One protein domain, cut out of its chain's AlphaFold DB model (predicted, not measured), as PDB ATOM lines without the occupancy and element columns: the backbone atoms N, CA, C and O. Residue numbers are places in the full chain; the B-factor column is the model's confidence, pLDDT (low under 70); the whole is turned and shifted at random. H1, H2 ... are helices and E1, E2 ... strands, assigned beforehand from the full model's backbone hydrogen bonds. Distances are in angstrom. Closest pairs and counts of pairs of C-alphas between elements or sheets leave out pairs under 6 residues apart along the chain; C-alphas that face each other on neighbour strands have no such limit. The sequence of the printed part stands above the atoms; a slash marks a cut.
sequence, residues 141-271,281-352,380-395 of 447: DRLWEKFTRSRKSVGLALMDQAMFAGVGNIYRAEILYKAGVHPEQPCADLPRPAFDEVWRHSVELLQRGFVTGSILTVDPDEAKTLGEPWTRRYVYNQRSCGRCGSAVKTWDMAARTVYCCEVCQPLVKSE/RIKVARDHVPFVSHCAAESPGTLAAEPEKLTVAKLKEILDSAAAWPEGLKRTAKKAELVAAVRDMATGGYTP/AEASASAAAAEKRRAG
ATOM      1  N   ASP A 141     156.949  87.882  33.641       95.56
ATOM      2  CA  ASP A 141     158.400  87.699  33.652       95.56
ATOM      3  C   ASP A 141     158.977  88.019  35.034       95.56
ATOM      4  O   ASP A 141     159.763  87.240  35.584       95.56
ATOM      5  N   ARG A 142     158.490  89.091  35.670       95.56
ATOM      6  CA  ARG A 142     158.817  89.404  37.070       95.56
ATOM      7  C   ARG A 142     158.392  88.279  38.015       95.56
ATOM      8  O   ARG A 142     159.132  87.920  38.938       95.56
ATOM      9  N   LEU A 143     157.217  87.689  37.787       97.38
ATOM     10  CA  LEU A 143     156.773  86.522  38.548       97.38
ATOM     11  C   LEU A 143     157.660  85.302  38.292       97.38
ATOM     12  O   LEU A 143     158.032  84.628  39.251       97.38
ATOM     13  N   TRP A 144     158.022  85.033  37.037       96.62
ATOM     14  CA  TRP A 144     158.875  83.912  36.637       96.62
ATOM     15  C   TRP A 144     160.222  83.917  37.370       96.62
ATOM     16  O   TRP A 144     160.653  82.890  37.906       96.62
ATOM     17  N   GLU A 145     160.866  85.077  37.485       95.56
ATOM     18  CA  GLU A 145     162.117  85.215  38.234       95.56
ATOM     19  C   GLU A 145     161.984  84.829  39.712       95.56
ATOM     20  O   GLU A 145     162.855  84.176  40.291       95.56
ATOM     21  N   LYS A 146     160.888  85.243  40.353       95.00
ATOM     22  CA  LYS A 146     160.602  84.889  41.747       95.00
ATOM     23  C   LYS A 146     160.217  83.416  41.881       95.00
ATOM     24  O   LYS A 146     160.561  82.772  42.873       95.00
ATOM     25  N   PHE A 147     159.491  82.899  40.897       94.56
ATOM     26  CA  PHE A 147     158.963  81.544  40.856       94.56
ATOM     27  C   PHE A 147     160.085  80.508  40.745       94.56
ATOM     28  O   PHE A 147     160.161  79.606  41.575       94.56
ATOM     29  N   THR A 148     161.016  80.683  39.807       92.50
ATOM     30  CA  THR A 148     162.150  79.761  39.587       92.50
ATOM     31  C   THR A 148     163.103  79.665  40.775       92.50
ATOM     32  O   THR A 148     163.682  78.612  41.028       92.50
ATOM     33  N   ARG A 149     163.244  80.741  41.558       93.88
ATOM     34  CA  ARG A 149     164.073  80.770  42.778       93.88
ATOM     35  C   ARG A 149     163.369  80.158  43.999       93.88
ATOM     36  O   ARG A 149     163.968  80.027  45.068       93.88
ATOM     37  N   SER A 150     162.087  79.815  43.882       93.19
ATOM     38  CA  SER A 150     161.280  79.292  44.979       93.19
ATOM     39  C   SER A 150     161.505  77.798  45.189       93.19
ATOM     40  O   SER A 150     161.408  76.998  44.264       93.19
ATOM     41  N   ARG A 151     161.679  77.396  46.452       90.75
ATOM     42  CA  ARG A 151     161.693  75.975  46.854       90.75
ATOM     43  C   ARG A 151     160.293  75.388  47.061       90.75
ATOM     44  O   ARG A 151     160.161  74.243  47.479       90.75
ATOM     45  N   LYS A 152     159.239  76.186  46.867       93.44
ATOM     46  CA  LYS A 152     157.851  75.729  47.019       93.44
ATOM     47  C   LYS A 152     157.476  74.806  45.862       93.44
ATOM     48  O   LYS A 152     158.024  74.921  44.767       93.44
ATOM     49  N   SER A 153     156.484  73.948  46.076       96.06
ATOM     50  CA  SER A 153     155.786  73.326  44.954       96.06
ATOM     51  C   SER A 153     154.912  74.352  44.225       96.06
ATOM     52  O   SER A 153     154.504  75.358  44.816       96.06
ATOM     53  N   VAL A 154     154.577  74.087  42.963       95.62
ATOM     54  CA  VAL A 154     153.709  74.953  42.156       95.62
ATOM     55  C   VAL A 154     152.346  75.144  42.840       95.62
ATOM     56  O   VAL A 154     151.841  76.263  42.925       95.62
ATOM     57  N   GLY A 155     151.782  74.090  43.441       96.31
ATOM     58  CA  GLY A 155     150.534  74.172  44.208       96.31
ATOM     59  C   GLY A 155     150.602  75.096  45.429       96.31
ATOM     60  O   GLY A 155     149.613  75.764  45.743       96.31
ATOM     61  N   LEU A 156     151.757  75.179  46.099       97.00
ATOM     62  CA  LEU A 156     151.988  76.139  47.183       97.00
ATOM     63  C   LEU A 156     152.200  77.560  46.650       97.00
ATOM     64  O   LEU A 156     151.711  78.510  47.260       97.00
ATOM     65  N   ALA A 157     152.904  77.714  45.525       97.81
ATOM     66  CA  ALA A 157     153.152  79.012  44.904       97.81
ATOM     67  C   ALA A 157     151.857  79.693  44.438       97.81
ATOM     68  O   ALA A 157     151.663  80.866  44.731       97.81
ATOM     69  N   LEU A 158     150.922  78.958  43.823       97.81
ATOM     70  CA  LEU A 158     149.627  79.517  43.397       97.81
ATOM     71  C   LEU A 158     148.758  80.020  44.559       97.81
ATOM     72  O   LEU A 158     147.888  80.859  44.359       97.81
ATOM     73  N   MET A 159     148.962  79.508  45.775       96.50
ATOM     74  CA  MET A 159     148.242  79.988  46.964       96.50
ATOM     75  C   MET A 159     148.946  81.155  47.654       96.50
ATOM     76  O   MET A 159     148.327  81.845  48.471       96.50
ATOM     77  N   ASP A 160     150.222  81.376  47.350       97.44
ATOM     78  CA  ASP A 160     151.009  82.458  47.914       97.44
ATOM     79  C   ASP A 160     150.578  83.790  47.297       97.44
ATOM     80  O   ASP A 160     150.871  84.083  46.141       97.44
ATOM     81  N   GLN A 161     149.903  84.626  48.089       97.19
ATOM     82  CA  GLN A 161     149.426  85.932  47.628       97.19
ATOM     83  C   GLN A 161     150.569  86.911  47.316       97.19
ATOM     84  O   GLN A 161     150.325  87.918  46.656       97.19
ATOM     85  N   ALA A 162     151.805  86.624  47.745       97.56
ATOM     86  CA  ALA A 162     152.993  87.363  47.328       97.56
ATOM     87  C   ALA A 162     153.517  86.920  45.946       97.56
ATOM     88  O   ALA A 162     154.447  87.539  45.432       97.56
ATOM     89  N   MET A 163     152.978  85.850  45.356       97.81
ATOM     90  CA  MET A 163     153.286  85.387  43.996       97.81
ATOM     91  C   MET A 163     152.071  85.558  43.079       97.81
ATOM     92  O   MET A 163     152.134  86.361  42.157       97.81
ATOM     93  N   PHE A 164     150.966  84.873  43.381       98.25
ATOM     94  CA  PHE A 164     149.719  84.909  42.615       98.25
ATOM     95  C   PHE A 164     148.622  85.565  43.456       98.25
ATOM     96  O   PHE A 164     147.863  84.909  44.181       98.25
ATOM     97  N   ALA A 165     148.545  86.892  43.394       98.00
ATOM     98  CA  ALA A 165     147.516  87.636  44.098       98.00
ATOM     99  C   ALA A 165     146.140  87.296  43.502       98.00
ATOM    100  O   ALA A 165     145.931  87.342  42.297       98.00
ATOM    101  N   GLY A 166     145.174  86.928  44.349       96.50
ATOM    102  CA  GLY A 166     143.801  86.662  43.905       96.50
ATOM    103  C   GLY A 166     143.475  85.189  43.680       96.50
ATOM    104  O   GLY A 166     142.332  84.797  43.934       96.50
ATOM    105  N   VAL A 167     144.449  84.352  43.322       97.94
ATOM    106  CA  VAL A 167     144.238  82.904  43.164       97.94
ATOM    107  C   VAL A 167     143.922  82.273  44.525       97.94
ATOM    108  O   VAL A 167     144.552  82.561  45.549       97.94
ATOM    109  N   GLY A 168     142.859  81.475  44.601       95.62
ATOM    110  CA  GLY A 168     142.497  80.685  45.775       95.62
ATOM    111  C   GLY A 168     142.411  79.199  45.472       95.62
ATOM    112  O   GLY A 168     142.962  78.716  44.489       95.62
ATOM    113  N   ASN A 169     141.782  78.451  46.379       94.62
ATOM    114  CA  ASN A 169     141.882  76.994  46.373       94.62
ATOM    115  C   ASN A 169     141.188  76.366  45.161       94.62
ATOM    116  O   ASN A 169     141.645  75.337  44.663       94.62
ATOM    117  N   ILE A 170     140.094  76.990  44.712       94.31
ATOM    118  CA  ILE A 170     139.327  76.523  43.563       94.31
ATOM    119  C   ILE A 170     140.127  76.791  42.292       94.31
ATOM    120  O   ILE A 170     140.416  75.850  41.553       94.31
ATOM    121  N   TYR A 171     140.559  78.040  42.075       97.56
ATOM    122  CA  TYR A 171     141.376  78.363  40.908       97.56
ATOM    123  C   TYR A 171     142.691  77.589  40.895       97.56
ATOM    124  O   TYR A 171     143.057  77.101  39.839       97.56
ATOM    125  N   ARG A 172     143.367  77.374  42.033       98.06
ATOM    126  CA  ARG A 172     144.586  76.549  42.078       98.06
ATOM    127  C   ARG A 172     144.364  75.172  41.456       98.06
ATOM    128  O   ARG A 172     145.162  74.754  40.626       98.06
ATOM    129  N   ALA A 173     143.322  74.458  41.883       97.19
ATOM    130  CA  ALA A 173     143.057  73.109  41.388       97.19
ATOM    131  C   ALA A 173     142.817  73.117  39.870       97.19
ATOM    132  O   ALA A 173     143.398  72.326  39.135       97.19
ATOM    133  N   GLU A 174     142.005  74.061  39.405       97.44
ATOM    134  CA  GLU A 174     141.555  74.116  38.018       97.44
ATOM    135  C   GLU A 174     142.621  74.689  37.065       97.44
ATOM    136  O   GLU A 174     142.767  74.187  35.956       97.44
ATOM    137  N   ILE A 175     143.417  75.674  37.498       98.25
ATOM    138  CA  ILE A 175     144.561  76.214  36.743       98.25
ATOM    139  C   ILE A 175     145.590  75.110  36.507       98.25
ATOM    140  O   ILE A 175     145.986  74.877  35.368       98.25
ATOM    141  N   LEU A 176     145.997  74.401  37.567       97.62
ATOM    142  CA  LEU A 176     146.997  73.335  37.456       97.62
ATOM    143  C   LEU A 176     146.496  72.167  36.621       97.62
ATOM    144  O   LEU A 176     147.257  71.606  35.838       97.62
ATOM    145  N   TYR A 177     145.213  71.831  36.754       96.44
ATOM    146  CA  TYR A 177     144.592  70.811  35.929       96.44
ATOM    147  C   TYR A 177     144.609  71.184  34.448       96.44
ATOM    148  O   TYR A 177     145.032  70.382  33.618       96.44
ATOM    149  N   LYS A 178     144.186  72.407  34.103       94.00
ATOM    150  CA  LYS A 178     144.172  72.844  32.704       94.00
ATOM    151  C   LYS A 178     145.585  72.965  32.124       94.00
ATOM    152  O   LYS A 178     145.763  72.621  30.962       94.00
ATOM    153  N   ALA A 179     146.563  73.363  32.940       92.12
ATOM    154  CA  ALA A 179     147.975  73.417  32.564       92.12
ATOM    155  C   ALA A 179     148.665  72.037  32.520       92.12
ATOM    156  O   ALA A 179     149.813  71.952  32.098       92.12
ATOM    157  N   GLY A 180     148.013  70.961  32.982       90.94
ATOM    158  CA  GLY A 180     148.620  69.625  33.057       90.94
ATOM    159  C   GLY A 180     149.769  69.513  34.067       90.94
ATOM    160  O   GLY A 180     150.603  68.621  33.956       90.94
ATOM    161  N   VAL A 181     149.837  70.410  35.056       91.94
ATOM    162  CA  VAL A 181     150.943  70.480  36.025       91.94
ATOM    163  C   VAL A 181     150.550  69.800  37.331       91.94
ATOM    164  O   VAL A 181     149.510  70.113  37.918       91.94
ATOM    165  N   HIS A 182     151.397  68.896  37.829       93.81
ATOM    166  CA  HIS A 182     151.189  68.275  39.135       93.81
ATOM    167  C   HIS A 182     151.368  69.304  40.274       93.81
ATOM    168  O   HIS A 182     152.367  70.029  40.287       93.81
ATOM    169  N   PRO A 183     150.477  69.368  41.286       95.25
ATOM    170  CA  PRO A 183     150.578  70.361  42.362       95.25
ATOM    171  C   PRO A 183     151.848  70.269  43.221       95.25
ATOM    172  O   PRO A 183     152.224  71.251  43.865       95.25
ATOM    173  N   GLU A 184     152.502  69.105  43.251       93.12
ATOM    174  CA  GLU A 184     153.774  68.894  43.963       93.12
ATOM    175  C   GLU A 184     155.019  69.150  43.115       93.12
ATOM    176  O   GLU A 184     156.119  69.082  43.658       93.12
ATOM    177  N   GLN A 185     154.879  69.478  41.823       89.44
ATOM    178  CA  GLN A 185     156.034  69.843  41.003       89.44
ATOM    179  C   GLN A 185     156.796  70.990  41.697       89.44
ATOM    180  O   GLN A 185     156.156  71.957  42.119       89.44
ATOM    181  N   PRO A 186     158.123  70.918  41.881       91.19
ATOM    182  CA  PRO A 186     158.892  72.048  42.397       91.19
ATOM    183  C   PRO A 186     158.838  73.231  41.426       91.19
ATOM    184  O   PRO A 186     158.922  73.037  40.215       91.19
ATOM    185  N   CYS A 187     158.730  74.464  41.934       90.94
ATOM    186  CA  CYS A 187     158.727  75.652  41.066       90.94
ATOM    187  C   CYS A 187     160.031  75.779  40.268       90.94
ATOM    188  O   CYS A 187     159.993  76.133  39.094       90.94
ATOM    189  N   ALA A 188     161.163  75.450  40.897       88.38
ATOM    190  CA  ALA A 188     162.485  75.471  40.273       88.38
ATOM    191  C   ALA A 188     162.639  74.470  39.111       88.38
ATOM    192  O   ALA A 188     163.454  74.699  38.222       88.38
ATOM    193  N   ASP A 189     161.838  73.400  39.100       83.94
ATOM    194  CA  ASP A 189     161.912  72.332  38.096       83.94
ATOM    195  C   ASP A 189     160.873  72.510  36.979       83.94
ATOM    196  O   ASP A 189     160.850  71.738  36.021       83.94
ATOM    197  N   LEU A 190     159.969  73.490  37.100       85.75
ATOM    198  CA  LEU A 190     158.938  73.724  36.099       85.75
ATOM    199  C   LEU A 190     159.550  74.475  34.904       85.75
ATOM    200  O   LEU A 190     160.039  75.591  35.081       85.75
ATOM    201  N   PRO A 191     159.510  73.924  33.678       83.56
ATOM    202  CA  PRO A 191     160.049  74.611  32.514       83.56
ATOM    203  C   PRO A 191     159.194  75.834  32.165       83.56
ATOM    204  O   PRO A 191     157.978  75.841  32.378       83.56
ATOM    205  N   ARG A 192     159.822  76.856  31.571       86.19
ATOM    206  CA  ARG A 192     159.161  78.128  31.238       86.19
ATOM    207  C   ARG A 192     157.839  77.960  30.465       86.19
ATOM    208  O   ARG A 192     156.858  78.545  30.907       86.19
ATOM    209  N   PRO A 193     157.738  77.109  29.423       84.06
ATOM    210  CA  PRO A 193     156.466  76.899  28.729       84.06
ATOM    211  C   PRO A 193     155.337  76.381  29.634       84.06
ATOM    212  O   PRO A 193     154.187  76.769  29.468       84.06
ATOM    213  N   ALA A 194     155.643  75.533  30.621       84.50
ATOM    214  CA  ALA A 194     154.632  75.048  31.561       84.50
ATOM    215  C   ALA A 194     154.216  76.138  32.563       84.50
ATOM    216  O   ALA A 194     153.048  76.217  32.940       84.50
ATOM    217  N   PHE A 195     155.143  77.013  32.969       93.06
ATOM    218  CA  PHE A 195     154.804  78.213  33.738       93.06
ATOM    219  C   PHE A 195     153.911  79.169  32.938       93.06
ATOM    220  O   PHE A 195     152.922  79.663  33.475       93.06
ATOM    221  N   ASP A 196     154.221  79.392  31.662       90.25
ATOM    222  CA  ASP A 196     153.430  80.252  30.783       90.25
ATOM    223  C   ASP A 196     151.991  79.736  30.647       90.25
ATOM    224  O   ASP A 196     151.052  80.527  30.703       90.25
ATOM    225  N   GLU A 197     151.787  78.418  30.581       91.94
ATOM    226  CA  GLU A 197     150.451  77.805  30.587       91.94
ATOM    227  C   GLU A 197     149.715  77.990  31.923       91.94
ATOM    228  O   GLU A 197     148.517  78.291  31.946       91.94
ATOM    229  N   VAL A 198     150.424  77.871  33.050       95.44
ATOM    230  CA  VAL A 198     149.872  78.170  34.383       95.44
ATOM    231  C   VAL A 198     149.451  79.638  34.478       95.44
ATOM    232  O   VAL A 198     148.353  79.938  34.955       95.44
ATOM    233  N   TRP A 199     150.288  80.564  34.009       97.75
ATOM    234  CA  TRP A 199     149.974  81.990  33.991       97.75
ATOM    235  C   TRP A 199     148.799  82.295  33.056       97.75
ATOM    236  O   TRP A 199     147.831  82.931  33.476       97.75
ATOM    237  N   ARG A 200     148.817  81.758  31.831       95.62
ATOM    238  CA  ARG A 200     147.738  81.885  30.844       95.62
ATOM    239  C   ARG A 200     146.397  81.467  31.432       95.62
ATOM    240  O   ARG A 200     145.436  82.230  31.382       95.62
ATOM    241  N   HIS A 201     146.336  80.292  32.054       97.00
ATOM    242  CA  HIS A 201     145.115  79.819  32.697       97.00
ATOM    243  C   HIS A 201     144.729  80.615  33.942       97.00
ATOM    244  O   HIS A 201     143.537  80.736  34.227       97.00
ATOM    245  N   SER A 202     145.694  81.193  34.659       98.19
ATOM    246  CA  SER A 202     145.402  82.125  35.752       98.19
ATOM    247  C   SER A 202     144.663  83.357  35.228       98.19
ATOM    248  O   SER A 202     143.622  83.712  35.775       98.19
ATOM    249  N   VAL A 203     145.142  83.961  34.136       98.06
ATOM    250  CA  VAL A 203     144.492  85.114  33.494       98.06
ATOM    251  C   VAL A 203     143.106  84.731  32.972       98.06
ATOM    252  O   VAL A 203     142.109  85.306  33.404       98.06
ATOM    253  N   GLU A 204     143.012  83.705  32.120       95.94
ATOM    254  CA  GLU A 204     141.753  83.312  31.471       95.94
ATOM    255  C   GLU A 204     140.651  82.948  32.465       95.94
ATOM    256  O   GLU A 204     139.506  83.383  32.324       95.94
ATOM    257  N   LEU A 205     140.969  82.128  33.471       96.31
ATOM    258  CA  LEU A 205     139.959  81.636  34.401       96.31
ATOM    259  C   LEU A 205     139.488  82.732  35.354       96.31
ATOM    260  O   LEU A 205     138.289  82.808  35.632       96.31
ATOM    261  N   LEU A 206     140.391  83.597  35.833       96.94
ATOM    262  CA  LEU A 206     139.987  84.723  36.668       96.94
ATOM    263  C   LEU A 206     139.192  85.755  35.857       96.94
ATOM    264  O   LEU A 206     138.194  86.258  36.375       96.94
ATOM    265  N   GLN A 207     139.574  86.044  34.607       96.44
ATOM    266  CA  GLN A 207     138.828  86.945  33.715       96.44
ATOM    267  C   GLN A 207     137.439  86.386  33.415       96.44
ATOM    268  O   GLN A 207     136.438  87.094  33.519       96.44
ATOM    269  N   ARG A 208     137.346  85.082  33.133       93.88
ATOM    270  CA  ARG A 208     136.061  84.406  32.963       93.88
ATOM    271  C   ARG A 208     135.210  84.517  34.219       93.88
ATOM    272  O   ARG A 208     134.041  84.868  34.110       93.88
ATOM    273  N   GLY A 209     135.777  84.277  35.400       92.19
ATOM    274  CA  GLY A 209     135.061  84.466  36.660       92.19
ATOM    275  C   GLY A 209     134.629  85.913  36.895       92.19
ATOM    276  O   GLY A 209     133.548  86.155  37.437       92.19
ATOM    277  N   PHE A 210     135.446  86.882  36.471       92.69
ATOM    278  CA  PHE A 210     135.108  88.300  36.530       92.69
ATOM    279  C   PHE A 210     133.910  88.603  35.635       92.69
ATOM    280  O   PHE A 210     132.983  89.256  36.090       92.69
ATOM    281  N   VAL A 211     133.863  88.072  34.416       90.75
ATOM    282  CA  VAL A 211     132.733  88.261  33.500       90.75
ATOM    283  C   VAL A 211     131.481  87.556  34.021       90.75
ATOM    284  O   VAL A 211     130.419  88.157  34.121       90.75
ATOM    285  N   THR A 212     131.572  86.294  34.428       87.38
ATOM    286  CA  THR A 212     130.386  85.476  34.740       87.38
ATOM    287  C   THR A 212     129.840  85.687  36.155       87.38
ATOM    288  O   THR A 212     128.703  85.313  36.428       87.38
ATOM    289  N   GLY A 213     130.635  86.225  37.091       84.75
ATOM    290  CA  GLY A 213     130.285  86.264  38.520       84.75
ATOM    291  C   GLY A 213     130.307  84.884  39.193       84.75
ATOM    292  O   GLY A 213     129.850  84.688  40.321       84.75
ATOM    293  N   SER A 214     130.835  83.887  38.506       84.38
ATOM    294  CA  SER A 214     130.876  82.505  38.948       84.38
ATOM    295  C   SER A 214     132.240  81.970  38.579       84.38
ATOM    296  O   SER A 214     132.682  82.140  37.447       84.38
ATOM    297  N   ILE A 215     132.911  81.268  39.480       87.69
ATOM    298  CA  ILE A 215     134.081  80.528  39.038       87.69
ATOM    299  C   ILE A 215     133.504  79.445  38.102       87.69
ATOM    300  O   ILE A 215     132.729  78.592  38.527       87.69
ATOM    301  N   LEU A 216     133.789  79.496  36.804       88.69
ATOM    302  CA  LEU A 216     133.342  78.531  35.791       88.69
ATOM    303  C   LEU A 216     134.578  78.129  35.008       88.69
ATOM    304  O   LEU A 216     135.102  78.934  34.244       88.69
ATOM    305  N   THR A 217     135.085  76.925  35.249       90.94
ATOM    306  CA  THR A 217     136.413  76.527  34.754       90.94
ATOM    307  C   THR A 217     136.340  75.504  33.638       90.94
ATOM    308  O   THR A 217     137.243  75.466  32.805       90.94
ATOM    309  N   VAL A 218     135.241  74.749  33.565       89.12
ATOM    310  CA  VAL A 218     134.942  73.851  32.446       89.12
ATOM    311  C   VAL A 218     134.657  74.660  31.190       89.12
ATOM    312  O   VAL A 218     133.835  75.583  31.201       89.12
ATOM    313  N   ASP A 219     135.377  74.364  30.112       86.44
ATOM    314  CA  ASP A 219     135.229  75.063  28.838       86.44
ATOM    315  C   ASP A 219     133.833  74.820  28.254       86.44
ATOM    316  O   ASP A 219     133.329  73.702  28.358       86.44
ATOM    317  N   PRO A 220     133.183  75.829  27.636       82.38
ATOM    318  CA  PRO A 220     131.813  75.690  27.137       82.38
ATOM    319  C   PRO A 220     131.593  74.503  26.194       82.38
ATOM    320  O   PRO A 220     130.508  73.926  26.185       82.38
ATOM    321  N   ASP A 221     132.605  74.123  25.412       80.81
ATOM    322  CA  ASP A 221     132.508  72.982  24.501       80.81
ATOM    323  C   ASP A 221     132.623  71.636  25.223       80.81
ATOM    324  O   ASP A 221     131.837  70.736  24.940       80.81
ATOM    325  N   GLU A 222     133.513  71.515  26.214       80.81
ATOM    326  CA  GLU A 222     133.610  70.315  27.061       80.81
ATOM    327  C   GLU A 222     132.381  70.176  27.975       80.81
ATOM    328  O   GLU A 222     131.914  69.072  28.257       80.81
ATOM    329  N   ALA A 223     131.790  71.299  28.389       78.56
ATOM    330  CA  ALA A 223     130.583  71.314  29.201       78.56
ATOM    331  C   ALA A 223     129.425  70.578  28.494       78.56
ATOM    332  O   ALA A 223     128.684  69.843  29.142       78.56
ATOM    333  N   LYS A 224     129.305  70.704  27.158       73.19
ATOM    334  CA  LYS A 224     128.243  70.055  26.353       73.19
ATOM    335  C   LYS A 224     128.318  68.533  26.410       73.19
ATOM    336  O   LYS A 224     127.298  67.868  26.273       73.19
ATOM    337  N   THR A 225     129.517  67.992  26.609       72.19
ATOM    338  CA  THR A 225     129.765  66.547  26.646       72.19
ATOM    339  C   THR A 225     129.704  65.955  28.050       72.19
ATOM    340  O   THR A 225     129.529  64.749  28.185       72.19
ATOM    341  N   LEU A 226     129.825  66.779  29.097       70.50
ATOM    342  CA  LEU A 226     129.867  66.311  30.489       70.50
ATOM    343  C   LEU A 226     128.485  66.138  31.135       70.50
ATOM    344  O   LEU A 226     128.394  65.605  32.238       70.50
ATOM    345  N   GLY A 227     127.419  66.511  30.424       62.00
ATOM    346  CA  GLY A 227     126.038  66.292  30.843       62.00
ATOM    347  C   GLY A 227     125.498  67.350  31.809       62.00
ATOM    348  O   GLY A 227     126.227  68.188  32.338       62.00
ATOM    349  N   GLU A 228     124.179  67.316  31.998       57.75
ATOM    350  CA  GLU A 228     123.434  68.208  32.892       57.75
ATOM    351  C   GLU A 228     123.125  67.520  34.241       57.75
ATOM    352  O   GLU A 228     122.800  66.329  34.244       57.75
ATOM    353  N   PRO A 229     123.154  68.244  35.379       60.78
ATOM    354  CA  PRO A 229     123.538  69.650  35.497       60.78
ATOM    355  C   PRO A 229     125.021  69.857  35.167       60.78
ATOM    356  O   PRO A 229     125.858  69.044  35.557       60.78
ATOM    357  N   TRP A 230     125.331  70.938  34.440       63.53
ATOM    358  CA  TRP A 230     126.696  71.232  33.989       63.53
ATOM    359  C   TRP A 230     127.698  71.130  35.136       63.53
ATOM    360  O   TRP A 230     127.580  71.831  36.148       63.53
ATOM    361  N   THR A 231     128.746  70.330  34.952       71.19
ATOM    362  CA  THR A 231     129.889  70.417  35.854       71.19
ATOM    363  C   THR A 231     130.608  71.751  35.651       71.19
ATOM    364  O   THR A 231     131.011  72.125  34.551       71.19
ATOM    365  N   ARG A 232     130.766  72.500  36.744       83.50
ATOM    366  CA  ARG A 232     131.452  73.802  36.758       83.50
ATOM    367  C   ARG A 232     132.968  73.660  36.897       83.50
ATOM    368  O   ARG A 232     133.679  74.654  36.721       83.50
ATOM    369  N   ARG A 233     133.444  72.454  37.247       89.31
ATOM    370  CA  ARG A 233     134.819  72.116  37.659       89.31
ATOM    371  C   ARG A 233     135.282  70.802  37.045       89.31
ATOM    372  O   ARG A 233     134.525  69.841  37.009       89.31
ATOM    373  N   TYR A 234     136.545  70.715  36.656       90.12
ATOM    374  CA  TYR A 234     137.101  69.451  36.182       90.12
ATOM    375  C   TYR A 234     137.528  68.515  37.309       90.12
ATOM    376  O   TYR A 234     137.365  67.303  37.174       90.12
ATOM    377  N   VAL A 235     138.109  69.056  38.385       92.69
ATOM    378  CA  VAL A 235     138.707  68.249  39.464       92.69
ATOM    379  C   VAL A 235     138.359  68.749  40.858       92.69
ATOM    380  O   VAL A 235     138.307  67.954  41.798       92.69
ATOM    381  N   TYR A 236     138.096  70.048  41.032       92.50
ATOM    382  CA  TYR A 236     137.792  70.595  42.348       92.50
ATOM    383  C   TYR A 236     136.510  69.983  42.914       92.50
ATOM    384  O   TYR A 236     135.417  70.159  42.370       92.50
ATOM    385  N   ASN A 237     136.660  69.304  44.051       88.69
ATOM    386  CA  ASN A 237     135.594  68.578  44.732       88.69
ATOM    387  C   ASN A 237     134.847  67.568  43.838       88.69
ATOM    388  O   ASN A 237     133.674  67.292  44.077       88.69
ATOM    389  N   GLN A 238     135.529  67.012  42.834       85.44
ATOM    390  CA  GLN A 238     135.012  65.945  41.979       85.44
ATOM    391  C   GLN A 238     135.593  64.595  42.396       85.44
ATOM    392  O   GLN A 238     136.736  64.521  42.843       85.44
ATOM    393  N   ARG A 239     134.810  63.520  42.254       82.00
ATOM    394  CA  ARG A 239     135.286  62.142  42.482       82.00
ATOM    395  C   ARG A 239     136.148  61.644  41.321       82.00
ATOM    396  O   ARG A 239     137.130  60.941  41.533       82.00
ATOM    397  N   SER A 240     135.757  61.997  40.101       86.81
ATOM    398  CA  SER A 240     136.384  61.581  38.849       86.81
ATOM    399  C   SER A 240     136.790  62.793  38.017       86.81
ATOM    400  O   SER A 240     136.209  63.872  38.117       86.81
ATOM    401  N   CYS A 241     137.832  62.611  37.216       85.62
ATOM    402  CA  CYS A 241     138.370  63.613  36.317       85.62
ATOM    403  C   CYS A 241     137.378  63.925  35.195       85.62
ATOM    404  O   CYS A 241     136.959  63.022  34.470       85.62
ATOM    405  N   GLY A 242     137.082  65.210  34.990       84.00
ATOM    406  CA  GLY A 242     136.183  65.666  33.929       84.00
ATOM    407  C   GLY A 242     136.681  65.468  32.488       84.00
ATOM    408  O   GLY A 242     135.938  65.793  31.578       84.00
ATOM    409  N   ARG A 243     137.904  64.974  32.239       83.12
ATOM    410  CA  ARG A 243     138.373  64.615  30.878       83.12
ATOM    411  C   ARG A 243     138.598  63.123  30.697       83.12
ATOM    412  O   ARG A 243     138.092  62.542  29.747       83.12
ATOM    413  N   CYS A 244     139.380  62.505  31.582       81.31
ATOM    414  CA  CYS A 244     139.782  61.104  31.430       81.31
ATOM    415  C   CYS A 244     138.980  60.122  32.296       81.31
ATOM    416  O   CYS A 244     139.251  58.926  32.250       81.31
ATOM    417  N   GLY A 245     138.064  60.599  33.148       83.19
ATOM    418  CA  GLY A 245     137.242  59.757  34.026       83.19
ATOM    419  C   GLY A 245     137.976  59.105  35.207       83.19
ATOM    420  O   GLY A 245     137.325  58.566  36.099       83.19
ATOM    421  N   SER A 246     139.310  59.181  35.271       79.25
ATOM    422  CA  SER A 246     140.106  58.594  36.363       79.25
ATOM    423  C   SER A 246     139.793  59.229  37.719       79.25
ATOM    424  O   SER A 246     139.390  60.391  37.784       79.25
ATOM    425  N   ALA A 247     140.009  58.494  38.812       84.25
ATOM    426  CA  ALA A 247     139.779  59.004  40.163       84.25
ATOM    427  C   ALA A 247     140.618  60.263  40.450       84.25
ATOM    428  O   ALA A 247     141.818  60.309  40.166       84.25
ATOM    429  N   VAL A 248     139.985  61.279  41.039       89.25
ATOM    430  CA  VAL A 248     140.680  62.461  41.556       89.25
ATOM    431  C   VAL A 248     141.289  62.109  42.906       89.25
ATOM    432  O   VAL A 248     140.612  61.577  43.787       89.25
ATOM    433  N   LYS A 249     142.568  62.429  43.081       90.12
ATOM    434  CA  LYS A 249     143.293  62.279  44.339       90.12
ATOM    435  C   LYS A 249     143.235  63.560  45.151       90.12
ATOM    436  O   LYS A 249     143.287  64.659  44.588       90.12
ATOM    437  N   THR A 250     143.190  63.420  46.473       91.75
ATOM    438  CA  THR A 250     143.332  64.543  47.399       91.75
ATOM    439  C   THR A 250     144.317  64.284  48.524       91.75
ATOM    440  O   THR A 250     144.531  63.159  48.982       91.75
ATOM    441  N   TRP A 251     144.940  65.374  48.962       91.81
ATOM    442  CA  TRP A 251     145.802  65.439  50.136       91.81
ATOM    443  C   TRP A 251     145.808  66.862  50.695       91.81
ATOM    444  O   TRP A 251     145.236  67.789  50.118       91.81
ATOM    445  N   ASP A 252     146.433  67.032  51.854       92.12
ATOM    446  CA  ASP A 252     146.564  68.323  52.517       92.12
ATOM    447  C   ASP A 252     147.891  68.996  52.151       92.12
ATOM    448  O   ASP A 252     148.959  68.395  52.267       92.12
ATOM    449  N   MET A 253     147.811  70.267  51.763       88.62
ATOM    450  CA  MET A 253     148.955  71.128  51.495       88.62
ATOM    451  C   MET A 253     148.722  72.468  52.190       88.62
ATOM    452  O   MET A 253     147.882  73.260  51.762       88.62
ATOM    453  N   ALA A 254     149.456  72.705  53.281       89.19
ATOM    454  CA  ALA A 254     149.322  73.896  54.124       89.19
ATOM    455  C   ALA A 254     147.871  74.157  54.600       89.19
ATOM    456  O   ALA A 254     147.339  75.255  54.426       89.19
ATOM    457  N   ALA A 255     147.234  73.142  55.204       86.94
ATOM    458  CA  ALA A 255     145.860  73.181  55.728       86.94
ATOM    459  C   ALA A 255     144.768  73.386  54.656       86.94
ATOM    460  O   ALA A 255     143.659  73.843  54.955       86.94
ATOM    461  N   ARG A 256     145.071  73.082  53.390       88.88
ATOM    462  CA  ARG A 256     144.150  73.198  52.254       88.88
ATOM    463  C   ARG A 256     144.161  71.914  51.437       88.88
ATOM    464  O   ARG A 256     145.214  71.485  50.967       88.88
ATOM    465  N   THR A 257     142.977  71.361  51.186       92.12
ATOM    466  CA  THR A 257     142.800  70.189  50.320       92.12
ATOM    467  C   THR A 257     143.216  70.502  48.888       92.12
ATOM    468  O   THR A 257     142.685  71.439  48.283       92.12
ATOM    469  N   VAL A 258     144.163  69.727  48.367       92.75
ATOM    470  CA  VAL A 258     144.595  69.671  46.964       92.75
ATOM    471  C   VAL A 258     143.768  68.641  46.221       92.75
ATOM    472  O   VAL A 258     143.436  67.624  46.810       92.75
ATOM    473  N   TYR A 259     143.468  68.913  44.952       95.38
ATOM    474  CA  TYR A 259     142.783  68.014  44.026       95.38
ATOM    475  C   TYR A 259     143.687  67.804  42.817       95.38
ATOM    476  O   TYR A 259     144.201  68.784  42.276       95.38
ATOM    477  N   CYS A 260     143.892  66.555  42.412       92.75
ATOM    478  CA  CYS A 260     144.762  66.214  41.293       92.75
ATOM    479  C   CYS A 260     144.222  65.002  40.541       92.75
ATOM    480  O   CYS A 260     143.838  64.007  41.155       92.75
ATOM    481  N   CYS A 261     144.232  65.057  39.213       91.81
ATOM    482  CA  CYS A 261     144.123  63.858  38.398       91.81
ATOM    483  C   CYS A 261     145.535  63.413  38.006       91.81
ATOM    484  O   CYS A 261     146.115  63.989  37.093       91.81
ATOM    485  N   GLU A 262     146.078  62.379  38.651       87.81
ATOM    486  CA  GLU A 262     147.458  61.915  38.401       87.81
ATOM    487  C   GLU A 262     147.688  61.414  36.963       87.81
ATOM    488  O   GLU A 262     148.823  61.373  36.501       87.81
ATOM    489  N   VAL A 263     146.615  61.081  36.233       84.06
ATOM    490  CA  VAL A 263     146.677  60.727  34.805       84.06
ATOM    491  C   VAL A 263     146.858  61.968  33.926       84.06
ATOM    492  O   VAL A 263     147.668  61.957  33.007       84.06
ATOM    493  N   CYS A 264     146.110  63.042  34.193       83.25
ATOM    494  CA  CYS A 264     146.187  64.282  33.412       83.25
ATOM    495  C   CYS A 264     147.290  65.237  33.893       83.25
ATOM    496  O   CYS A 264     147.648  66.161  33.172       83.25
ATOM    497  N   GLN A 265     147.790  65.044  35.111       90.62
ATOM    498  CA  GLN A 265     148.800  65.876  35.760       90.62
ATOM    499  C   GLN A 265     149.923  64.978  36.304       90.62
ATOM    500  O   GLN A 265     150.081  64.883  37.519       90.62
ATOM    501  N   PRO A 266     150.680  64.263  35.456       83.00
ATOM    502  CA  PRO A 266     151.742  63.388  35.935       83.00
ATOM    503  C   PRO A 266     152.833  64.197  36.652       83.00
ATOM    504  O   PRO A 266     153.225  65.276  36.204       83.00
ATOM    505  N   LEU A 267     153.348  63.674  37.768       83.44
ATOM    506  CA  LEU A 267     154.510  64.262  38.433       83.44
ATOM    507  C   LEU A 267     155.776  63.927  37.636       83.44
ATOM    508  O   LEU A 267     156.146  62.757  37.516       83.44
ATOM    509  N   VAL A 268     156.463  64.952  37.132       79.94
ATOM    510  CA  VAL A 268     157.705  64.784  36.373       79.94
ATOM    511  C   VAL A 268     158.884  64.884  37.337       79.94
ATOM    512  O   VAL A 268     159.152  65.940  37.912       79.94
ATOM    513  N   LYS A 269     159.595  63.772  37.535       69.69
ATOM    514  CA  LYS A 269     160.836  63.747  38.322       69.69
ATOM    515  C   LYS A 269     161.979  64.261  37.445       69.69
ATOM    516  O   LYS A 269     162.181  63.723  36.360       69.69
ATOM    517  N   SER A 270     162.709  65.284  37.889       57.72
ATOM    518  CA  SER A 270     163.909  65.732  37.176       57.72
ATOM    519  C   SER A 270     165.051  64.734  37.404       57.72
ATOM    520  O   SER A 270     165.287  64.287  38.525       57.72
ATOM    521  N   GLU A 271     165.770  64.361  36.343       48.19
ATOM    522  CA  GLU A 271     166.942  63.470  36.442       48.19
ATOM    523  C   GLU A 271     168.139  64.153  37.133       48.19
ATOM    524  O   GLU A 271     169.067  63.495  37.594       48.19
ATOM    525  N   ARG A 281     157.185  65.453  53.661       37.31
ATOM    526  CA  ARG A 281     156.526  64.158  53.856       37.31
ATOM    527  C   ARG A 281     155.152  64.242  53.199       37.31
ATOM    528  O   ARG A 281     154.257  64.893  53.739       37.31
ATOM    529  N   ILE A 282     155.011  63.603  52.040       44.78
ATOM    530  CA  ILE A 282     153.747  63.476  51.328       44.78
ATOM    531  C   ILE A 282     152.797  62.784  52.306       44.78
ATOM    532  O   ILE A 282     153.012  61.635  52.699       44.78
ATOM    533  N   LYS A 283     151.758  63.494  52.757       48.44
ATOM    534  CA  LYS A 283     150.608  62.812  53.347       48.44
ATOM    535  C   LYS A 283     150.031  61.964  52.221       48.44
ATOM    536  O   LYS A 283     149.654  62.528  51.203       48.44
ATOM    537  N   VAL A 284     150.019  60.644  52.408       52.88
ATOM    538  CA  VAL A 284     149.560  59.653  51.419       52.88
ATOM    539  C   VAL A 284     148.315  60.174  50.705       52.88
ATOM    540  O   VAL A 284     147.288  60.375  51.359       52.88
ATOM    541  N   ALA A 285     148.432  60.427  49.399       59.25
ATOM    542  CA  ALA A 285     147.310  60.833  48.566       59.25
ATOM    543  C   ALA A 285     146.234  59.743  48.615       59.25
ATOM    544  O   ALA A 285     146.535  58.547  48.564       59.25
ATOM    545  N   ARG A 286     144.975  60.146  48.770       65.62
ATOM    546  CA  ARG A 286     143.830  59.228  48.844       65.62
ATOM    547  C   ARG A 286     142.843  59.566  47.745       65.62
ATOM    548  O   ARG A 286     142.827  60.693  47.254       65.62
ATOM    549  N   ASP A 287     142.018  58.596  47.375       67.75
ATOM    550  CA  ASP A 287     140.886  58.865  46.492       67.75
ATOM    551  C   ASP A 287     139.977  59.912  47.134       67.75
ATOM    552  O   ASP A 287     139.664  59.835  48.328       67.75
ATOM    553  N   HIS A 288     139.571  60.909  46.346       68.31
ATOM    554  CA  HIS A 288     138.650  61.918  46.832       68.31
ATOM    555  C   HIS A 288     137.285  61.295  47.055       68.31
ATOM    556  O   HIS A 288     136.638  60.820  46.120       68.31
ATOM    557  N   VAL A 289     136.809  61.381  48.289       59.41
ATOM    558  CA  VAL A 289     135.390  61.231  48.578       59.41
ATOM    559  C   VAL A 289     134.813  62.642  48.558       59.41
ATOM    560  O   VAL A 289     135.191  63.447  49.419       59.41
ATOM    561  N   PRO A 290     133.934  62.983  47.593       56.31
ATOM    562  CA  PRO A 290     133.210  64.241  47.639       56.31
ATOM    563  C   PRO A 290     132.560  64.369  49.008       56.31
ATOM    564  O   PRO A 290     131.780  63.515  49.420       56.31
ATOM    565  N   PHE A 291     132.900  65.418  49.742       47.97
ATOM    566  CA  PHE A 291     132.050  65.783  50.858       47.97
ATOM    567  C   PHE A 291     130.801  66.436  50.273       47.97
ATOM    568  O   PHE A 291     130.856  67.043  49.194       47.97
ATOM    569  N   VAL A 292     129.694  66.358  51.015       33.41
ATOM    570  CA  VAL A 292     128.552  67.250  50.807       33.41
ATOM    571  C   VAL A 292     129.042  68.661  51.117       33.41
ATOM    572  O   VAL A 292     128.861  69.208  52.200       33.41
ATOM    573  N   SER A 293     129.717  69.263  50.145       35.50
ATOM    574  CA  SER A 293     129.658  70.695  49.984       35.50
ATOM    575  C   SER A 293     128.174  70.982  49.825       35.50
ATOM    576  O   SER A 293     127.478  70.243  49.128       35.50
ATOM    577  N   HIS A 294     127.652  72.037  50.430       34.25
ATOM    578  CA  HIS A 294     126.275  72.468  50.185       34.25
ATOM    579  C   HIS A 294     126.033  72.899  48.706       34.25
ATOM    580  O   HIS A 294     125.130  73.676  48.428       34.25
ATOM    581  N   CYS A 295     126.823  72.405  47.747       38.19
ATOM    582  CA  CYS A 295     127.013  72.885  46.389       38.19
ATOM    583  C   CYS A 295     126.856  71.808  45.295       38.19
ATOM    584  O   CYS A 295     127.030  72.139  44.140       38.19
ATOM    585  N   ALA A 296     126.519  70.550  45.570       35.00
ATOM    586  CA  ALA A 296     126.050  69.656  44.499       35.00
ATOM    587  C   ALA A 296     125.292  68.470  45.093       35.00
ATOM    588  O   ALA A 296     125.736  67.894  46.087       35.00
ATOM    589  N   ALA A 297     124.166  68.100  44.483       33.12
ATOM    590  CA  ALA A 297     123.629  66.753  44.639       33.12
ATOM    591  C   ALA A 297     124.444  65.795  43.755       33.12
ATOM    592  O   ALA A 297     124.887  66.173  42.671       33.12
ATOM    593  N   GLU A 298     124.661  64.572  44.230       40.12
ATOM    594  CA  GLU A 298     125.346  63.524  43.472       40.12
ATOM    595  C   GLU A 298     124.617  63.233  42.149       40.12
ATOM    596  O   GLU A 298     123.393  63.101  42.122       40.12
ATOM    597  N   SER A 299     125.365  63.103  41.049       43.03
ATOM    598  CA  SER A 299     124.819  62.599  39.784       43.03
ATOM    599  C   SER A 299     124.613  61.074  39.862       43.03
ATOM    600  O   SER A 299     125.351  60.403  40.590       43.03
ATOM    601  N   PRO A 300     123.683  60.476  39.095       37.03
ATOM    602  CA  PRO A 300     123.467  59.023  39.080       37.03
ATOM    603  C   PRO A 300     124.728  58.191  38.773       37.03
ATOM    604  O   PRO A 300     124.862  57.076  39.273       37.03
ATOM    605  N   GLY A 301     125.699  58.749  38.034       45.28
ATOM    606  CA  GLY A 301     127.007  58.122  37.793       45.28
ATOM    607  C   GLY A 301     127.898  58.021  39.042       45.28
ATOM    608  O   GLY A 301     128.741  57.133  39.133       45.28
ATOM    609  N   THR A 302     127.681  58.869  40.052       45.06
ATOM    610  CA  THR A 302     128.466  58.918  41.298       45.06
ATOM    611  C   THR A 302     128.164  57.738  42.235       45.06
ATOM    612  O   THR A 302     129.050  57.295  42.971       45.06
ATOM    613  N   LEU A 303     126.949  57.180  42.169       44.25
ATOM    614  CA  LEU A 303     126.518  56.022  42.964       44.25
ATOM    615  C   LEU A 303     127.079  54.693  42.426       44.25
ATOM    616  O   LEU A 303     127.250  53.739  43.182       44.25
ATOM    617  N   ALA A 304     127.410  54.631  41.135       49.16
ATOM    618  CA  ALA A 304     127.793  53.406  40.431       49.16
ATOM    619  C   ALA A 304     129.207  52.881  40.751       49.16
ATOM    620  O   ALA A 304     129.571  51.803  40.294       49.16
ATOM    621  N   ALA A 305     130.013  53.611  41.527       52.81
ATOM    622  CA  ALA A 305     131.426  53.284  41.733       52.81
ATOM    623  C   ALA A 305     131.710  52.330  42.915       52.81
ATOM    624  O   ALA A 305     132.828  51.846  43.045       52.81
ATOM    625  N   GLU A 306     130.704  51.999  43.737       67.25
ATOM    626  CA  GLU A 306     130.739  50.843  44.655       67.25
ATOM    627  C   GLU A 306     129.407  50.066  44.588       67.25
ATOM    628  O   GLU A 306     128.666  49.991  45.575       67.25
ATOM    629  N   PRO A 307     129.060  49.483  43.425       69.94
ATOM    630  CA  PRO A 307     127.723  48.940  43.180       69.94
ATOM    631  C   PRO A 307     127.378  47.789  44.140       69.94
ATOM    632  O   PRO A 307     126.218  47.569  44.488       69.94
ATOM    633  N   GLU A 308     128.393  47.108  44.666       80.62
ATOM    634  CA  GLU A 308     128.282  46.046  45.669       80.62
ATOM    635  C   GLU A 308     127.644  46.522  46.986       80.62
ATOM    636  O   GLU A 308     126.904  45.766  47.631       80.62
ATOM    637  N   LYS A 309     127.865  47.790  47.360       75.75
ATOM    638  CA  LYS A 309     127.332  48.398  48.588       75.75
ATOM    639  C   LYS A 309     125.913  48.949  48.421       75.75
ATOM    640  O   LYS A 309     125.273  49.289  49.412       75.75
ATOM    641  N   LEU A 310     125.387  48.991  47.197       76.00
ATOM    642  CA  LEU A 310     124.043  49.486  46.916       76.00
ATOM    643  C   LEU A 310     122.959  48.423  47.145       76.00
ATOM    644  O   LEU A 310     123.191  47.210  47.077       76.00
ATOM    645  N   THR A 311     121.736  48.879  47.415       85.19
ATOM    646  CA  THR A 311     120.559  48.004  47.476       85.19
ATOM    647  C   THR A 311     120.075  47.654  46.068       85.19
ATOM    648  O   THR A 311     120.310  48.389  45.110       85.19
ATOM    649  N   VAL A 312     119.343  46.543  45.933       84.62
ATOM    650  CA  VAL A 312     118.743  46.123  44.651       84.62
ATOM    651  C   VAL A 312     117.831  47.209  44.073       84.62
ATOM    652  O   VAL A 312     117.835  47.424  42.865       84.62
ATOM    653  N   ALA A 313     117.078  47.913  44.922       78.31
ATOM    654  CA  ALA A 313     116.237  49.027  44.493       78.31
ATOM    655  C   ALA A 313     117.072  50.167  43.891       78.31
ATOM    656  O   ALA A 313     116.747  50.652  42.811       78.31
ATOM    657  N   LYS A 314     118.190  50.528  44.538       72.12
ATOM    658  CA  LYS A 314     119.043  51.626  44.075       72.12
ATOM    659  C   LYS A 314     119.796  51.291  42.785       72.12
ATOM    660  O   LYS A 314     119.932  52.150  41.926       72.12
ATOM    661  N   LEU A 315     120.220  50.037  42.615       78.12
ATOM    662  CA  LEU A 315     120.838  49.559  41.370       78.12
ATOM    663  C   LEU A 315     119.870  49.639  40.178       78.12
ATOM    664  O   LEU A 315     120.267  50.057  39.096       78.12
ATOM    665  N   LYS A 316     118.591  49.288  40.379       83.00
ATOM    666  CA  LYS A 316     117.553  49.403  39.339       83.00
ATOM    667  C   LYS A 316     117.259  50.857  38.992       83.00
ATOM    668  O   LYS A 316     117.229  51.190  37.819       83.00
ATOM    669  N   GLU A 317     117.122  51.712  40.005       74.31
ATOM    670  CA  GLU A 317     116.912  53.152  39.823       74.31
ATOM    671  C   GLU A 317     118.030  53.791  38.983       74.31
ATOM    672  O   GLU A 317     117.745  54.609  38.112       74.31
ATOM    673  N   ILE A 318     119.289  53.383  39.191       67.00
ATOM    674  CA  ILE A 318     120.440  53.835  38.392       67.00
ATOM    675  C   ILE A 318     120.306  53.392  36.927       67.00
ATOM    676  O   ILE A 318     120.424  54.229  36.034       67.00
ATOM    677  N   LEU A 319     120.021  52.110  36.672       73.62
ATOM    678  CA  LEU A 319     119.860  51.576  35.310       73.62
ATOM    679  C   LEU A 319     118.648  52.179  34.580       73.62
ATOM    680  O   LEU A 319     118.730  52.457  33.385       73.62
ATOM    681  N   ASP A 320     117.545  52.414  35.296       75.88
ATOM    682  CA  ASP A 320     116.339  53.065  34.775       75.88
ATOM    683  C   ASP A 320     116.612  54.532  34.415       75.88
ATOM    684  O   ASP A 320     116.267  54.977  33.322       75.88
ATOM    685  N   SER A 321     117.277  55.271  35.309       61.84
ATOM    686  CA  SER A 321     117.604  56.688  35.104       61.84
ATOM    687  C   SER A 321     118.593  56.901  33.956       61.84
ATOM    688  O   SER A 321     118.560  57.941  33.306       61.84
ATOM    689  N   ALA A 322     119.465  55.922  33.704       55.91
ATOM    690  CA  ALA A 322     120.440  55.945  32.618       55.91
ATOM    691  C   ALA A 322     119.931  55.306  31.310       55.91
ATOM    692  O   ALA A 322     120.665  55.304  30.325       55.91
ATOM    693  N   ALA A 323     118.715  54.738  31.294       67.81
ATOM    694  CA  ALA A 323     118.190  53.921  30.192       67.81
ATOM    695  C   ALA A 323     119.183  52.836  29.703       67.81
ATOM    696  O   ALA A 323     119.266  52.542  28.514       67.81
ATOM    697  N   ALA A 324     119.944  52.242  30.630       65.19
ATOM    698  CA  ALA A 324     121.138  51.440  30.344       65.19
ATOM    699  C   ALA A 324     120.976  49.951  30.706       65.19
ATOM    700  O   ALA A 324     121.932  49.295  31.120       65.19
ATOM    701  N   TRP A 325     119.761  49.406  30.602       79.06
ATOM    702  CA  TRP A 325     119.518  47.982  30.849       79.06
ATOM    703  C   TRP A 325     120.159  47.120  29.747       79.06
ATOM    704  O   TRP A 325     119.800  47.289  28.582       79.06
ATOM    705  N   PRO A 326     121.060  46.175  30.086       75.44
ATOM    706  CA  PRO A 326     121.609  45.239  29.112       75.44
ATOM    707  C   PRO A 326     120.516  44.375  28.478       75.44
ATOM    708  O   PRO A 326     119.553  43.978  29.143       75.44
ATOM    709  N   GLU A 327     120.684  44.047  27.201       70.94
ATOM    710  CA  GLU A 327     119.740  43.217  26.457       70.94
ATOM    711  C   GLU A 327     119.555  41.850  27.146       70.94
ATOM    712  O   GLU A 327     120.516  41.151  27.464       70.94
ATOM    713  N   GLY A 328     118.302  41.491  27.450       76.81
ATOM    714  CA  GLY A 328     117.955  40.252  28.157       76.81
ATOM    715  C   GLY A 328     117.985  40.318  29.694       76.81
ATOM    716  O   GLY A 328     117.452  39.407  30.340       76.81
ATOM    717  N   LEU A 329     118.510  41.386  30.310       82.25
ATOM    718  CA  LEU A 329     118.502  41.540  31.770       82.25
ATOM    719  C   LEU A 329     117.114  41.981  32.266       82.25
ATOM    720  O   LEU A 329     116.661  43.098  32.031       82.25
ATOM    721  N   LYS A 330     116.413  41.096  32.982       86.62
ATOM    722  CA  LYS A 330     115.063  41.372  33.502       86.62
ATOM    723  C   LYS A 330     115.113  42.167  34.809       86.62
ATOM    724  O   LYS A 330     116.012  41.989  35.626       86.62
ATOM    725  N   ARG A 331     114.058  42.936  35.109       82.50
ATOM    726  CA  ARG A 331     113.929  43.668  36.392       82.50
ATOM    727  C   ARG A 331     113.870  42.761  37.628       82.50
ATOM    728  O   ARG A 331     113.945  43.259  38.747       82.50
ATOM    729  N   THR A 332     113.751  41.450  37.454       85.31
ATOM    730  CA  THR A 332     113.818  40.431  38.513       85.31
ATOM    731  C   THR A 332     115.227  39.857  38.723       85.31
ATOM    732  O   THR A 332     115.374  38.930  39.513       85.31
ATOM    733  N   ALA A 333     116.248  40.377  38.028       84.56
ATOM    734  CA  ALA A 333     117.628  39.904  38.121       84.56
ATOM    735  C   ALA A 333     118.193  39.981  39.548       84.56
ATOM    736  O   ALA A 333     117.805  40.832  40.362       84.56
ATOM    737  N   LYS A 334     119.125  39.073  39.851       87.75
ATOM    738  CA  LYS A 334     119.782  38.984  41.158       87.75
ATOM    739  C   LYS A 334     120.741  40.160  41.341       87.75
ATOM    740  O   LYS A 334     121.264  40.722  40.381       87.75
ATOM    741  N   LYS A 335     121.026  40.515  42.602       87.62
ATOM    742  CA  LYS A 335     121.890  41.660  42.946       87.62
ATOM    743  C   LYS A 335     123.240  41.618  42.216       87.62
ATOM    744  O   LYS A 335     123.663  42.646  41.714       87.62
ATOM    745  N   ALA A 336     123.879  40.451  42.121       83.12
ATOM    746  CA  ALA A 336     125.173  40.302  41.451       83.12
ATOM    747  C   ALA A 336     125.135  40.690  39.958       83.12
ATOM    748  O   ALA A 336     126.054  41.340  39.473       83.12
ATOM    749  N   GLU A 337     124.051  40.359  39.253       81.69
ATOM    750  CA  GLU A 337     123.869  40.676  37.828       81.69
ATOM    751  C   GLU A 337     123.609  42.176  37.623       81.69
ATOM    752  O   GLU A 337     124.151  42.790  36.710       81.69
ATOM    753  N   LEU A 338     122.843  42.796  38.530       80.50
ATOM    754  CA  LEU A 338     122.623  44.247  38.540       80.50
ATOM    755  C   LEU A 338     123.910  45.021  38.869       80.50
ATOM    756  O   LEU A 338     124.166  46.071  38.290       80.50
ATOM    757  N   VAL A 339     124.733  44.497  39.781       80.88
ATOM    758  CA  VAL A 339     126.051  45.057  40.121       80.88
ATOM    759  C   VAL A 339     126.994  45.008  38.920       80.88
ATOM    760  O   VAL A 339     127.672  45.998  38.655       80.88
ATOM    761  N   ALA A 340     127.017  43.891  38.187       75.12
ATOM    762  CA  ALA A 340     127.812  43.745  36.970       75.12
ATOM    763  C   ALA A 340     127.349  44.714  35.869       75.12
ATOM    764  O   ALA A 340     128.171  45.440  35.325       75.12
ATOM    765  N   ALA A 341     126.039  44.827  35.631       74.44
ATOM    766  CA  ALA A 341     125.482  45.762  34.648       74.44
ATOM    767  C   ALA A 341     125.828  47.232  34.953       74.44
ATOM    768  O   ALA A 341     126.216  47.987  34.065       74.44
ATOM    769  N   VAL A 342     125.734  47.640  36.223       71.19
ATOM    770  CA  VAL A 342     126.102  48.998  36.665       71.19
ATOM    771  C   VAL A 342     127.615  49.233  36.569       71.19
ATOM    772  O   VAL A 342     128.045  50.346  36.274       71.19
ATOM    773  N   ARG A 343     128.431  48.194  36.782       72.19
ATOM    774  CA  ARG A 343     129.889  48.246  36.608       72.19
ATOM    775  C   ARG A 343     130.279  48.390  35.139       72.19
ATOM    776  O   ARG A 343     131.105  49.244  34.841       72.19
ATOM    777  N   ASP A 344     129.662  47.626  34.246       61.75
ATOM    778  CA  ASP A 344     129.914  47.695  32.801       61.75
ATOM    779  C   ASP A 344     129.454  49.035  32.207       61.75
ATOM    780  O   ASP A 344     130.134  49.625  31.371       61.75
ATOM    781  N   MET A 345     128.352  49.594  32.719       63.69
ATOM    782  CA  MET A 345     127.943  50.972  32.430       63.69
ATOM    783  C   MET A 345     129.002  51.993  32.888       63.69
ATOM    784  O   MET A 345     129.259  52.969  32.184       63.69
ATOM    785  N   ALA A 346     129.634  51.779  34.048       53.41
ATOM    786  CA  ALA A 346     130.668  52.666  34.585       53.41
ATOM    787  C   ALA A 346     132.022  52.548  33.855       53.41
ATOM    788  O   ALA A 346     132.794  53.506  33.858       53.41
ATOM    789  N   THR A 347     132.317  51.407  33.224       44.72
ATOM    790  CA  THR A 347     133.544  51.176  32.435       44.72
ATOM    791  C   THR A 347     133.365  51.452  30.936       44.72
ATOM    792  O   THR A 347     134.356  51.599  30.222       44.72
ATOM    793  N   GLY A 348     132.126  51.577  30.449       38.88
ATOM    794  CA  GLY A 348     131.780  51.792  29.038       38.88
ATOM    795  C   GLY A 348     131.941  53.221  28.493       38.88
ATOM    796  O   GLY A 348     131.585  53.473  27.343       38.88
ATOM    797  N   GLY A 349     132.483  54.165  29.265       35.81
ATOM    798  CA  GLY A 349     132.734  55.541  28.825       35.81
ATOM    799  C   GLY A 349     134.225  55.870  28.803       35.81
ATOM    800  O   GLY A 349     134.843  55.923  29.858       35.81
ATOM    801  N   TYR A 350     134.750  56.178  27.609       32.53
ATOM    802  CA  TYR A 350     136.129  56.599  27.283       32.53
ATOM    803  C   TYR A 350     137.164  55.472  27.101       32.53
ATOM    804  O   TYR A 350     137.948  55.139  27.983       32.53
ATOM    805  N   THR A 351     137.232  54.943  25.876       35.03
ATOM    806  CA  THR A 351     138.338  54.091  25.412       35.03
ATOM    807  C   THR A 351     139.562  54.931  24.999       35.03
ATOM    808  O   THR A 351     139.421  56.120  24.689       35.03
ATOM    809  N   PRO A 352     140.768  54.332  24.893       32.84
ATOM    810  CA  PRO A 352     141.961  54.995  24.345       32.84
ATOM    811  C   PRO A 352     141.759  55.615  22.949       32.84
ATOM    812  O   PRO A 352     142.345  56.649  22.631       32.84
ATOM    813  N   ALA A 380     131.114  93.872  30.271       80.44
ATOM    814  CA  ALA A 380     130.735  92.522  29.841       80.44
ATOM    815  C   ALA A 380     130.219  91.639  30.994       80.44
ATOM    816  O   ALA A 380     129.869  90.478  30.776       80.44
ATOM    817  N   GLU A 381     130.186  92.147  32.229       83.81
ATOM    818  CA  GLU A 381     129.797  91.369  33.397       83.81
ATOM    819  C   GLU A 381     128.343  90.883  33.331       83.81
ATOM    820  O   GLU A 381     127.397  91.654  33.194       83.81
ATOM    821  N   ALA A 382     128.139  89.590  33.567       80.19
ATOM    822  CA  ALA A 382     126.827  89.048  33.871       80.19
ATOM    823  C   ALA A 382     126.249  89.737  35.113       80.19
ATOM    824  O   ALA A 382     126.954  89.950  36.110       80.19
ATOM    825  N   SER A 383     124.947  90.029  35.079       75.12
ATOM    826  CA  SER A 383     124.257  90.597  36.232       75.12
ATOM    827  C   SER A 383     124.304  89.641  37.424       75.12
ATOM    828  O   SER A 383     124.393  88.414  37.291       75.12
ATOM    829  N   ALA A 384     124.181  90.205  38.620       70.25
ATOM    830  CA  ALA A 384     124.125  89.439  39.856       70.25
ATOM    831  C   ALA A 384     123.022  88.362  39.850       70.25
ATOM    832  O   ALA A 384     123.221  87.245  40.333       70.25
ATOM    833  N   SER A 385     121.868  88.696  39.262       70.06
ATOM    834  CA  SER A 385     120.733  87.785  39.106       70.06
ATOM    835  C   SER A 385     121.040  86.653  38.122       70.06
ATOM    836  O   SER A 385     120.754  85.494  38.425       70.06
ATOM    837  N   ALA A 386     121.685  86.958  36.989       74.88
ATOM    838  CA  ALA A 386     122.073  85.961  35.993       74.88
ATOM    839  C   ALA A 386     123.086  84.956  36.564       74.88
ATOM    840  O   ALA A 386     122.879  83.747  36.464       74.88
ATOM    841  N   ALA A 387     124.123  85.441  37.250       74.69
ATOM    842  CA  ALA A 387     125.110  84.589  37.912       74.69
ATOM    843  C   ALA A 387     124.479  83.700  39.004       74.69
ATOM    844  O   ALA A 387     124.824  82.527  39.153       74.69
ATOM    845  N   ALA A 388     123.517  84.235  39.764       73.44
ATOM    846  CA  ALA A 388     122.781  83.464  40.764       73.44
ATOM    847  C   ALA A 388     121.847  82.416  40.131       73.44
ATOM    848  O   ALA A 388     121.721  81.311  40.656       73.44
ATOM    849  N   ALA A 389     121.189  82.746  39.017       75.94
ATOM    850  CA  ALA A 389     120.335  81.818  38.279       75.94
ATOM    851  C   ALA A 389     121.136  80.654  37.686       75.94
ATOM    852  O   ALA A 389     120.712  79.505  37.792       75.94
ATOM    853  N   GLU A 390     122.313  80.944  37.134       79.12
ATOM    854  CA  GLU A 390     123.238  79.947  36.598       79.12
ATOM    855  C   GLU A 390     123.699  78.962  37.688       79.12
ATOM    856  O   GLU A 390     123.545  77.754  37.520       79.12
ATOM    857  N   LYS A 391     124.108  79.456  38.865       75.06
ATOM    858  CA  LYS A 391     124.421  78.604  40.031       75.06
ATOM    859  C   LYS A 391     123.260  77.703  40.448       75.06
ATOM    860  O   LYS A 391     123.453  76.510  40.669       75.06
ATOM    861  N   ARG A 392     122.044  78.260  40.531       76.06
ATOM    862  CA  ARG A 392     120.842  77.481  40.875       76.06
ATOM    863  C   ARG A 392     120.587  76.367  39.861       76.06
ATOM    864  O   ARG A 392     120.247  75.261  40.272       76.06
ATOM    865  N   ARG A 393     120.773  76.638  38.564       74.62
ATOM    866  CA  ARG A 393     120.636  75.634  37.499       74.62
ATOM    867  C   ARG A 393     121.656  74.502  37.647       74.62
ATOM    868  O   ARG A 393     121.301  73.352  37.429       74.62
ATOM    869  N   ALA A 394     122.878  74.811  38.075       69.94
ATOM    870  CA  ALA A 394     123.919  73.818  38.341       69.94
ATOM    871  C   ALA A 394     123.706  73.008  39.642       69.94
ATOM    872  O   ALA A 394     124.552  72.195  40.004       69.94
ATOM    873  N   GLY A 395     122.607  73.226  40.378       66.00
ATOM    874  CA  GLY A 395     122.341  72.533  41.643       66.00
ATOM    875  C   GLY A 395     123.197  73.017  42.822       66.00
ATOM    876  O   GLY A 395     123.167  72.407  43.895       66.00
TER     877      GLY A 395
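AT A GLANCE: This is residues 141 to 271, 281 to 352 and 380 to 395 of the 447 residues of the protein "DNA-(apurinic or apyrimidinic site) lyase" of Micromonas commoda (strain RCC299 / NOUM17 / CCMP2709) (UniProt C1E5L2). Two lobes of unequal size make this domain: in the larger, helix H3 lies between the long helix H4 and the strand hairpin E1 and E2, with H1 and H2 towards one end, while the smaller lobe, H6, H7 and H8, makes the other end of the longest axis. H9 sits beside the last residue of H4, and long loops fill much of the space between the parts. The printed part has 219 residues with nine named helices and two named strands, in the order H1, H2, H3, H4, H5, E1, E2, H6, H7, H8, H9; E1 and E2 form an antiparallel sheet. The class is mostly helix, though under half of the residues are in named elements. The whole is compact, with a radius of gyration of the C-alphas of 19.9 A and spans of 66 by 48 by 32 A.

IN THESE COORDINATES: H1, residues 141 to 148, begins with C-alpha 141 at (158.400, 87.699, 33.652). H2 is residues 154 to 157, and H3 is residues 169 to 178, 14.5 A long. H4, residues 192 to 212, is 29.9 A long and ends with C-alpha 212 at (130.386, 85.476, 34.740). H5 is residues 220 to 226. E1, residues 249 to 253, is 12.7 A long, and E2, residues 256 to 260, is 13.0 A. H6 is residues 300 to 303, H7 residues 312 to 321, 14.3 A, and H8 residues 335 to 347, 18.4 A. H9, residues 384 to 393, is 14.4 A long and ends with C-alpha 393 at (120.636, 75.634, 37.499).

HOW THE PARTS SIT: H1 and H4 are close but not clearly touching; their closest C-alphas, of Trp 144 and Phe 195, are 7.6 A apart. H2 is close to but not clearly touching H3, with the C-alphas of Gly 155 and Arg 172 closest at 6.8 A. H3 touches residues 198 to 206 of H4 at a steep tilt of 55 degrees, opposite ways, closest at the C-alphas of Ile 175 and His 201, 5.4 A. The closest C-alphas of H3 and E2, Ala 173 and Tyr 259, are 5.7 A apart. H5 touches no helix. In the hairpin E1 and E2, N 249 and O 260 are within hydrogen-bond range at 2.8 A. H6 touches H7, closest at the C-alphas of Pro 300 and Ile 318, 6.0 A. H7 touches H8, closest at the C-alphas of Val 312 and Lys 335, 5.7 A, the same way at 37 degrees, only just a steep tilt. H4 and H9 are close but not clearly touching, closest at the C-alphas of Thr 212 and Ala 387, 6.2 A. Every O i to N i+4 pair is within hydrogen-bond range in H3, H4, H7, H8 and H9, against 3 of 4 in H1 and 1 of 3 in H5, where 3 of 4 O i to N i+3 pairs are; H2 and H6 are too short for such i+4 pairs.

THE WHOLE: The C-alphas farthest apart, of Arg 142 and Thr 332, are 66.5 A apart. Residues 272 to 280 and 353 to 379 are not printed, with C-alpha gaps of 20.3 A and 39.6 A. The links H2 to H3, H3 to H4, H5 to E1 and H7 to H8 are long. The mean pLDDT of the printed part is 79.2, with 50 residues under 70, among them residues 281 to 307 and 344 to 352.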